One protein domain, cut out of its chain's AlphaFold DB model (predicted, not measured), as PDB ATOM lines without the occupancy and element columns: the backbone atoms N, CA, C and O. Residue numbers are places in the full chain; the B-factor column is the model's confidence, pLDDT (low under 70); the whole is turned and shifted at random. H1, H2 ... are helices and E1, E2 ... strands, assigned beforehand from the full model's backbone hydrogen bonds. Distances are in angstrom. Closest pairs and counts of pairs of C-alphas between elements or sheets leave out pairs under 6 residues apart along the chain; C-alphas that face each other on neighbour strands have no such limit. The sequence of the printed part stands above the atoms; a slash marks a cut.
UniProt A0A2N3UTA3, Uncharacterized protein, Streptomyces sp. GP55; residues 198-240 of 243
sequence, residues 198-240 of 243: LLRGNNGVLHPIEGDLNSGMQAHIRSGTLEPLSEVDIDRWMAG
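What this domain is: This is residues 198 to 240 of the 243 residues of an uncharacterized protein of Streptomyces sp. GP55 (UniProt A0A2N3UTA3). Picture a small three-stranded sheet with one short helix toward each end of the domain's longest axis: H1 stands on end over the edge strand E3, and H2 only grazes the sheet on its way out at the other end. The two helices keep well apart, with the sheet between them along that axis. The printed part has 43 residues with three named strands and two named helices, in the order E1, E2, H1, E3, H2; the sheet runs E2, E1, E3, antiparallel throughout, and the class is mixed, helices and strands. The whole is compact, with a radius of gyration of the C-alphas of 10.3 A, and only just flat, spanning 29 by 23 by 13 A.

How they stand to each other: Start at E1, residues 198 to 201, the inner strand of the sheet. E2, residues 206 to 209, is its antiparallel neighbour at 139 degrees and forms a hairpin with it; look for N 207 and O 199, 2.8 A apart and within hydrogen-bond range. E3, residues 226 to 228, is the other edge strand, antiparallel to E1 at 152 degrees, with N 200 and O 227 within hydrogen-bond range at 2.8 A. H1, residues 215 to 222, is on the sheet at a height over the sheet of 7.9 A. It is only just over E3, with 3 of its 8 C-alphas falling there, and its line rises 69 degrees, so it stands up from the sheet. The closest C-alphas of H1 and E3 are those of His 220 and Leu 226, 5.6 A apart. H1 and E1 are near each other, with 5 pairs of C-alphas within 10 A. E2, H1 and E3 form a split strand-helix-strand unit, two strands running the same way with E1 between them in the sheet; its crossover is right-handed. H2, residues 231 to 239, only grazes the sheet with its residues 231 to 237; its closest C-alpha pair with E1 is Leu 198 and Ile 234, 6.2 A. H1 and H2 are apart. In both helices every O i to N i+4 pair is within hydrogen-bond range.

Where its parts are: Find C-alpha 198 at (-36.056, 26.498, -7.185); from there E1 runs 10.0 A to Gly 201. E2 covers 9.8 A from Leu 206 to Ile 209, and E3 6.5 A from Leu 226 to Pro 228. Find C-alpha 215 at (-25.597, 31.386, 3.716), where H1 begins its 10.5 A to Arg 222. H2 runs 12.4 A from Glu 231 to C-alpha 239 at (-43.573, 24.761, -18.272).

The domain as a whole: Look to Ser 223 and Ala 239 for the two C-alphas farthest apart, 29.3 A. The printed part has no cut, and its four links between named elements are tight. The mean pLDDT of the printed part is 92.4, and no printed residue is under 70.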
ATOM      1  N   LEU A 198     -34.666  26.238  -7.547       95.81
ATOM      2  CA  LEU A 198     -36.056  26.498  -7.185       95.81
ATOM      3  C   LEU A 198     -36.303  25.952  -5.782       95.81
ATOM      4  O   LEU A 198     -36.110  24.765  -5.532       95.81
ATOM      5  N   LEU A 199     -36.696  26.826  -4.858       95.12
ATOM      6  CA  LEU A 199     -36.946  26.461  -3.464       95.12
ATOM      7  C   LEU A 199     -38.443  26.517  -3.173       95.12
ATOM      8  O   LEU A 199     -39.107  27.478  -3.551       95.12
ATOM      9  N   ARG A 200     -38.976  25.529  -2.458       95.44
ATOM     10  CA  ARG A 200     -40.352  25.521  -1.961       95.44
ATOM     11  C   ARG A 200     -40.373  25.878  -0.480       95.44
ATOM     12  O   ARG A 200     -39.705  25.235   0.327       95.44
ATOM     13  N   GLY A 201     -41.140  26.897  -0.113       93.19
ATOM     14  CA  GLY A 201     -41.400  27.219   1.288       93.19
ATOM     15  C   GLY A 201     -42.436  26.295   1.923       93.19
ATOM     16  O   GLY A 201     -43.239  25.669   1.238       93.19
ATOM     17  N   ASN A 202     -42.490  26.274   3.257       89.94
ATOM     18  CA  ASN A 202     -43.500  25.508   4.007       89.94
ATOM     19  C   ASN A 202     -44.953  25.920   3.696       89.94
ATOM     20  O   ASN A 202     -45.885  25.170   3.969       89.94
ATOM     21  N   ASN A 203     -45.152  27.113   3.135       88.31
ATOM     22  CA  ASN A 203     -46.435  27.612   2.640       88.31
ATOM     23  C   ASN A 203     -46.753  27.161   1.198       88.31
ATOM     24  O   ASN A 203     -47.749  27.609   0.639       88.31
ATOM     25  N   GLY A 204     -45.906  26.327   0.589       87.62
ATOM     26  CA  GLY A 204     -46.034  25.849  -0.789       87.62
ATOM     27  C   GLY A 204     -45.517  26.817  -1.854       87.62
ATOM     28  O   GLY A 204     -45.408  26.421  -3.008       87.62
ATOM     29  N   VAL A 205     -45.152  28.053  -1.490       92.19
ATOM     30  CA  VAL A 205     -44.698  29.069  -2.454       92.19
ATOM     31  C   VAL A 205     -43.340  28.687  -3.037       92.19
ATOM     32  O   VAL A 205     -42.433  28.267  -2.315       92.19
ATOM     33  N   LEU A 206     -43.209  28.862  -4.351       93.44
ATOM     34  CA  LEU A 206     -41.995  28.590  -5.108       93.44
ATOM     35  C   LEU A 206     -41.144  29.856  -5.262       93.44
ATOM     36  O   LEU A 206     -41.632  30.917  -5.652       93.44
ATOM     37  N   HIS A 207     -39.855  29.727  -4.973       92.81
ATOM     38  CA  HIS A 207     -38.871  30.802  -4.989       92.81
ATOM     39  C   HIS A 207     -37.755  30.469  -5.989       92.81
ATOM     40  O   HIS A 207     -36.877  29.662  -5.664       92.81
ATOM     41  N   PRO A 208     -37.778  31.049  -7.203       93.75
ATOM     42  CA  PRO A 208     -36.689  30.899  -8.160       93.75
ATOM     43  C   PRO A 208     -35.488  31.741  -7.717       93.75
ATOM     44  O   PRO A 208     -35.636  32.925  -7.410       93.75
ATOM     45  N   ILE A 209     -34.303  31.137  -7.687       93.88
ATOM     46  CA  ILE A 209     -33.042  31.783  -7.317       93.88
ATOM     47  C   ILE A 209     -32.078  31.701  -8.500       93.88
ATOM     48  O   ILE A 209     -31.879  30.639  -9.092       93.88
ATOM     49  N   GLU A 210     -31.482  32.843  -8.827       91.38
ATOM     50  CA  GLU A 210     -30.378  32.941  -9.777       91.38
ATOM     51  C   GLU A 210     -29.050  33.003  -9.015       91.38
ATOM     52  O   GLU A 210     -28.914  33.765  -8.054       91.38
ATOM     53  N   GLY A 211     -28.065  32.240  -9.477       90.31
ATOM     54  CA  GLY A 211     -26.755  32.104  -8.859       90.31
ATOM     55  C   GLY A 211     -26.751  31.249  -7.591       90.31
ATOM     56  O   GLY A 211     -27.725  30.582  -7.240       90.31
ATOM     57  N   ASP A 212     -25.616  31.281  -6.895       93.12
ATOM     58  CA  ASP A 212     -25.372  30.440  -5.728       93.12
ATOM     59  C   ASP A 212     -26.292  30.778  -4.543       93.12
ATOM     60  O   ASP A 212     -26.543  31.940  -4.205       93.12
ATOM     61  N   LEU A 213     -26.725  29.738  -3.824       91.12
ATOM     62  CA  LEU A 213     -27.493  29.887  -2.588       91.12
ATOM     63  C   LEU A 213     -26.663  30.574  -1.499       91.12
ATOM     64  O   LEU A 213     -25.630  30.056  -1.064       91.12
ATOM     65  N   ASN A 214     -27.158  31.699  -0.982       92.88
ATOM     66  CA  ASN A 214     -26.495  32.415   0.106       92.88
ATOM     67  C   ASN A 214     -26.562  31.653   1.449       92.88
ATOM     68  O   ASN A 214     -27.362  30.734   1.645       92.88
ATOM     69  N   SER A 215     -25.728  32.059   2.411       91.88
ATOM     70  CA  SER A 215     -25.597  31.386   3.716       91.88
ATOM     71  C   SER A 215     -26.904  31.329   4.519       91.88
ATOM     72  O   SER A 215     -27.135  30.356   5.239       91.88
ATOM     73  N   GLY A 216     -27.776  32.331   4.370       90.94
ATOM     74  CA  GLY A 216     -29.103  32.358   4.985       90.94
ATOM     75  C   GLY A 216     -30.037  31.306   4.389       90.94
ATOM     76  O   GLY A 216     -30.618  30.511   5.122       90.94
ATOM     77  N   MET A 217     -30.122  31.228   3.059       92.00
ATOM     78  CA  MET A 217     -30.917  30.216   2.352       92.00
ATOM     79  C   MET A 217     -30.437  28.799   2.682       92.00
ATOM     80  O   MET A 217     -31.247  27.926   2.983       92.00
ATOM     81  N   GLN A 218     -29.121  28.583   2.739       92.44
ATOM     82  CA  GLN A 218     -28.550  27.299   3.153       92.44
ATOM     83  C   GLN A 218     -28.880  26.943   4.613       92.44
ATOM     84  O   GLN A 218     -29.060  25.770   4.946       92.44
ATOM     85  N   ALA A 219     -28.954  27.927   5.514       91.88
ATOM     86  CA  ALA A 219     -29.413  27.700   6.884       91.88
ATOM     87  C   ALA A 219     -30.897  27.299   6.923       91.88
ATOM     88  O   ALA A 219     -31.242  26.360   7.638       91.88
ATOM     89  N   HIS A 220     -31.741  27.937   6.106       91.75
ATOM     90  CA  HIS A 220     -33.167  27.623   5.983       91.75
ATOM     91  C   HIS A 220     -33.455  26.248   5.368       91.75
ATOM     92  O   HIS A 220     -34.419  25.593   5.766       91.75
ATOM     93  N   ILE A 221     -32.605  25.792   4.446       92.06
ATOM     94  CA  ILE A 221     -32.665  24.432   3.897       92.06
ATOM     95  C   ILE A 221     -32.280  23.410   4.971       92.06
ATOM     96  O   ILE A 221     -32.993  22.435   5.189       92.06
ATOM     97  N   ARG A 222     -31.192  23.660   5.716       93.00
ATOM     98  CA  ARG A 222     -30.756  22.767   6.807       93.00
ATOM     99  C   ARG A 222     -31.770  22.667   7.945       93.00
ATOM    100  O   ARG A 222     -31.871  21.611   8.561       93.00
ATOM    101  N   SER A 223     -32.502  23.741   8.234       90.56
ATOM    102  CA  SER A 223     -33.571  23.737   9.238       90.56
ATOM    103  C   SER A 223     -34.896  23.153   8.730       90.56
ATOM    104  O   SER A 223     -35.835  23.053   9.516       90.56
ATOM    105  N   GLY A 224     -34.993  22.785   7.445       87.94
ATOM    106  CA  GLY A 224     -36.207  22.233   6.834       87.94
ATOM    107  C   GLY A 224     -37.316  23.261   6.590       87.94
ATOM    108  O   GLY A 224     -38.471  22.888   6.435       87.94
ATOM    109  N   THR A 225     -36.990  24.558   6.596       90.56
ATOM    110  CA  THR A 225     -37.955  25.641   6.309       90.56
ATOM    111  C   THR A 225     -38.095  25.959   4.819       90.56
ATOM    112  O   THR A 225     -39.093  26.555   4.412       90.56
ATOM    113  N   LEU A 226     -37.096  25.567   4.023       92.94
ATOM    114  CA  LEU A 226     -37.109  25.599   2.565       92.94
ATOM    115  C   LEU A 226     -36.696  24.223   2.040       92.94
ATOM    116  O   LEU A 226     -35.705  23.657   2.500       92.94
ATOM    117  N   GLU A 227     -37.420  23.720   1.052       93.62
ATOM    118  CA  GLU A 227     -37.113  22.475   0.358       93.62
ATOM    119  C   GLU A 227     -36.548  22.794  -1.036       93.62
ATOM    120  O   GLU A 227     -37.237  23.433  -1.835       93.62
ATOM    121  N   PRO A 228     -35.303  22.403  -1.356       94.25
ATOM    122  CA  PRO A 228     -34.781  22.544  -2.708       94.25
ATOM    123  C   PRO A 228     -35.450  21.529  -3.637       94.25
ATOM    124  O   PRO A 228     -35.501  20.337  -3.333       94.25
ATOM    125  N   LEU A 229     -35.948  22.001  -4.776       94.56
ATOM    126  CA  LEU A 229     -36.581  21.163  -5.786       94.56
ATOM    127  C   LEU A 229     -35.575  20.677  -6.833       94.56
ATOM    128  O   LEU A 229     -34.505  21.261  -7.016       94.56
ATOM    129  N   SER A 230     -35.917  19.577  -7.504       94.88
ATOM    130  CA  SER A 230     -35.045  18.948  -8.497       94.88
ATOM    131  C   SER A 230     -35.010  19.718  -9.821       94.88
ATOM    132  O   SER A 230     -35.903  20.504 -10.123       94.88
ATOM    133  N   GLU A 231     -34.019  19.431 -10.670       93.69
ATOM    134  CA  GLU A 231     -33.943  19.972 -12.040       93.69
ATOM    135  C   GLU A 231     -35.220  19.700 -12.854       93.69
ATOM    136  O   GLU A 231     -35.679  20.556 -13.608       93.69
ATOM    137  N   VAL A 232     -35.840  18.532 -12.654       94.81
ATOM    138  CA  VAL A 232     -37.102  18.167 -13.313       94.81
ATOM    139  C   VAL A 232     -38.246  19.053 -12.823       94.81
ATOM    140  O   VAL A 232     -39.096  19.458 -13.609       94.81
ATOM    141  N   ASP A 233     -38.270  19.393 -11.534       94.62
ATOM    142  CA  ASP A 233     -39.276  20.298 -10.977       94.62
ATOM    143  C   ASP A 233     -39.081  21.738 -11.460       94.62
ATOM    144  O   ASP A 233     -40.070  22.433 -11.689       94.62
ATOM    145  N   ILE A 234     -37.831  22.171 -11.677       94.06
ATOM    146  CA  ILE A 234     -37.524  23.453 -12.327       94.06
ATOM    147  C   ILE A 234     -38.117  23.472 -13.736       94.06
ATOM    148  O   ILE A 234     -38.812  24.422 -14.091       94.06
ATOM    149  N   ASP A 235     -37.899  22.421 -14.528       93.00
ATOM    150  CA  ASP A 235     -38.417  22.348 -15.898       93.00
ATOM    151  C   ASP A 235     -39.953  22.318 -15.924       93.00
ATOM    152  O   ASP A 235     -40.581  23.022 -16.720       93.00
ATOM    153  N   ARG A 236     -40.576  21.581 -14.997       93.25
ATOM    154  CA  ARG A 236     -42.036  21.550 -14.826       93.25
ATOM    155  C   ARG A 236     -42.596  22.897 -14.384       93.25
ATOM    156  O   ARG A 236     -43.637  23.315 -14.883       93.25
ATOM    157  N   TRP A 237     -41.914  23.609 -13.490       93.88
ATOM    158  CA  TRP A 237     -42.281  24.972 -13.104       93.88
ATOM    159  C   TRP A 237     -42.152  25.947 -14.274       93.88
ATOM    160  O   TRP A 237     -43.076  26.717 -14.529       93.88
ATOM    161  N   MET A 238     -41.068  25.863 -15.053       93.38
ATOM    162  CA  MET A 238     -40.882  26.661 -16.269       93.38
ATOM    163  C   MET A 238     -41.987  26.395 -17.300       93.38
ATOM    164  O   MET A 238     -42.485  27.340 -17.913       93.38
ATOM    165  N   ALA A 239     -42.427  25.143 -17.446       89.81
ATOM    166  CA  ALA A 239     -43.573  24.761 -18.272       89.81
ATOM    167  C   ALA A 239     -44.937  25.151 -17.660       89.81
ATOM    168  O   ALA A 239     -45.958  25.121 -18.346       89.81
ATOM    169  N   GLY A 240     -44.960  25.544 -16.382       88.62
ATOM    170  CA  GLY A 240     -46.161  25.918 -15.640       88.62
ATOM    171  C   GLY A 240     -46.956  24.735 -15.069       88.62
ATOM    172  O   GLY A 240     -48.073  24.907 -14.582       88.62
TER     173      GLY A 240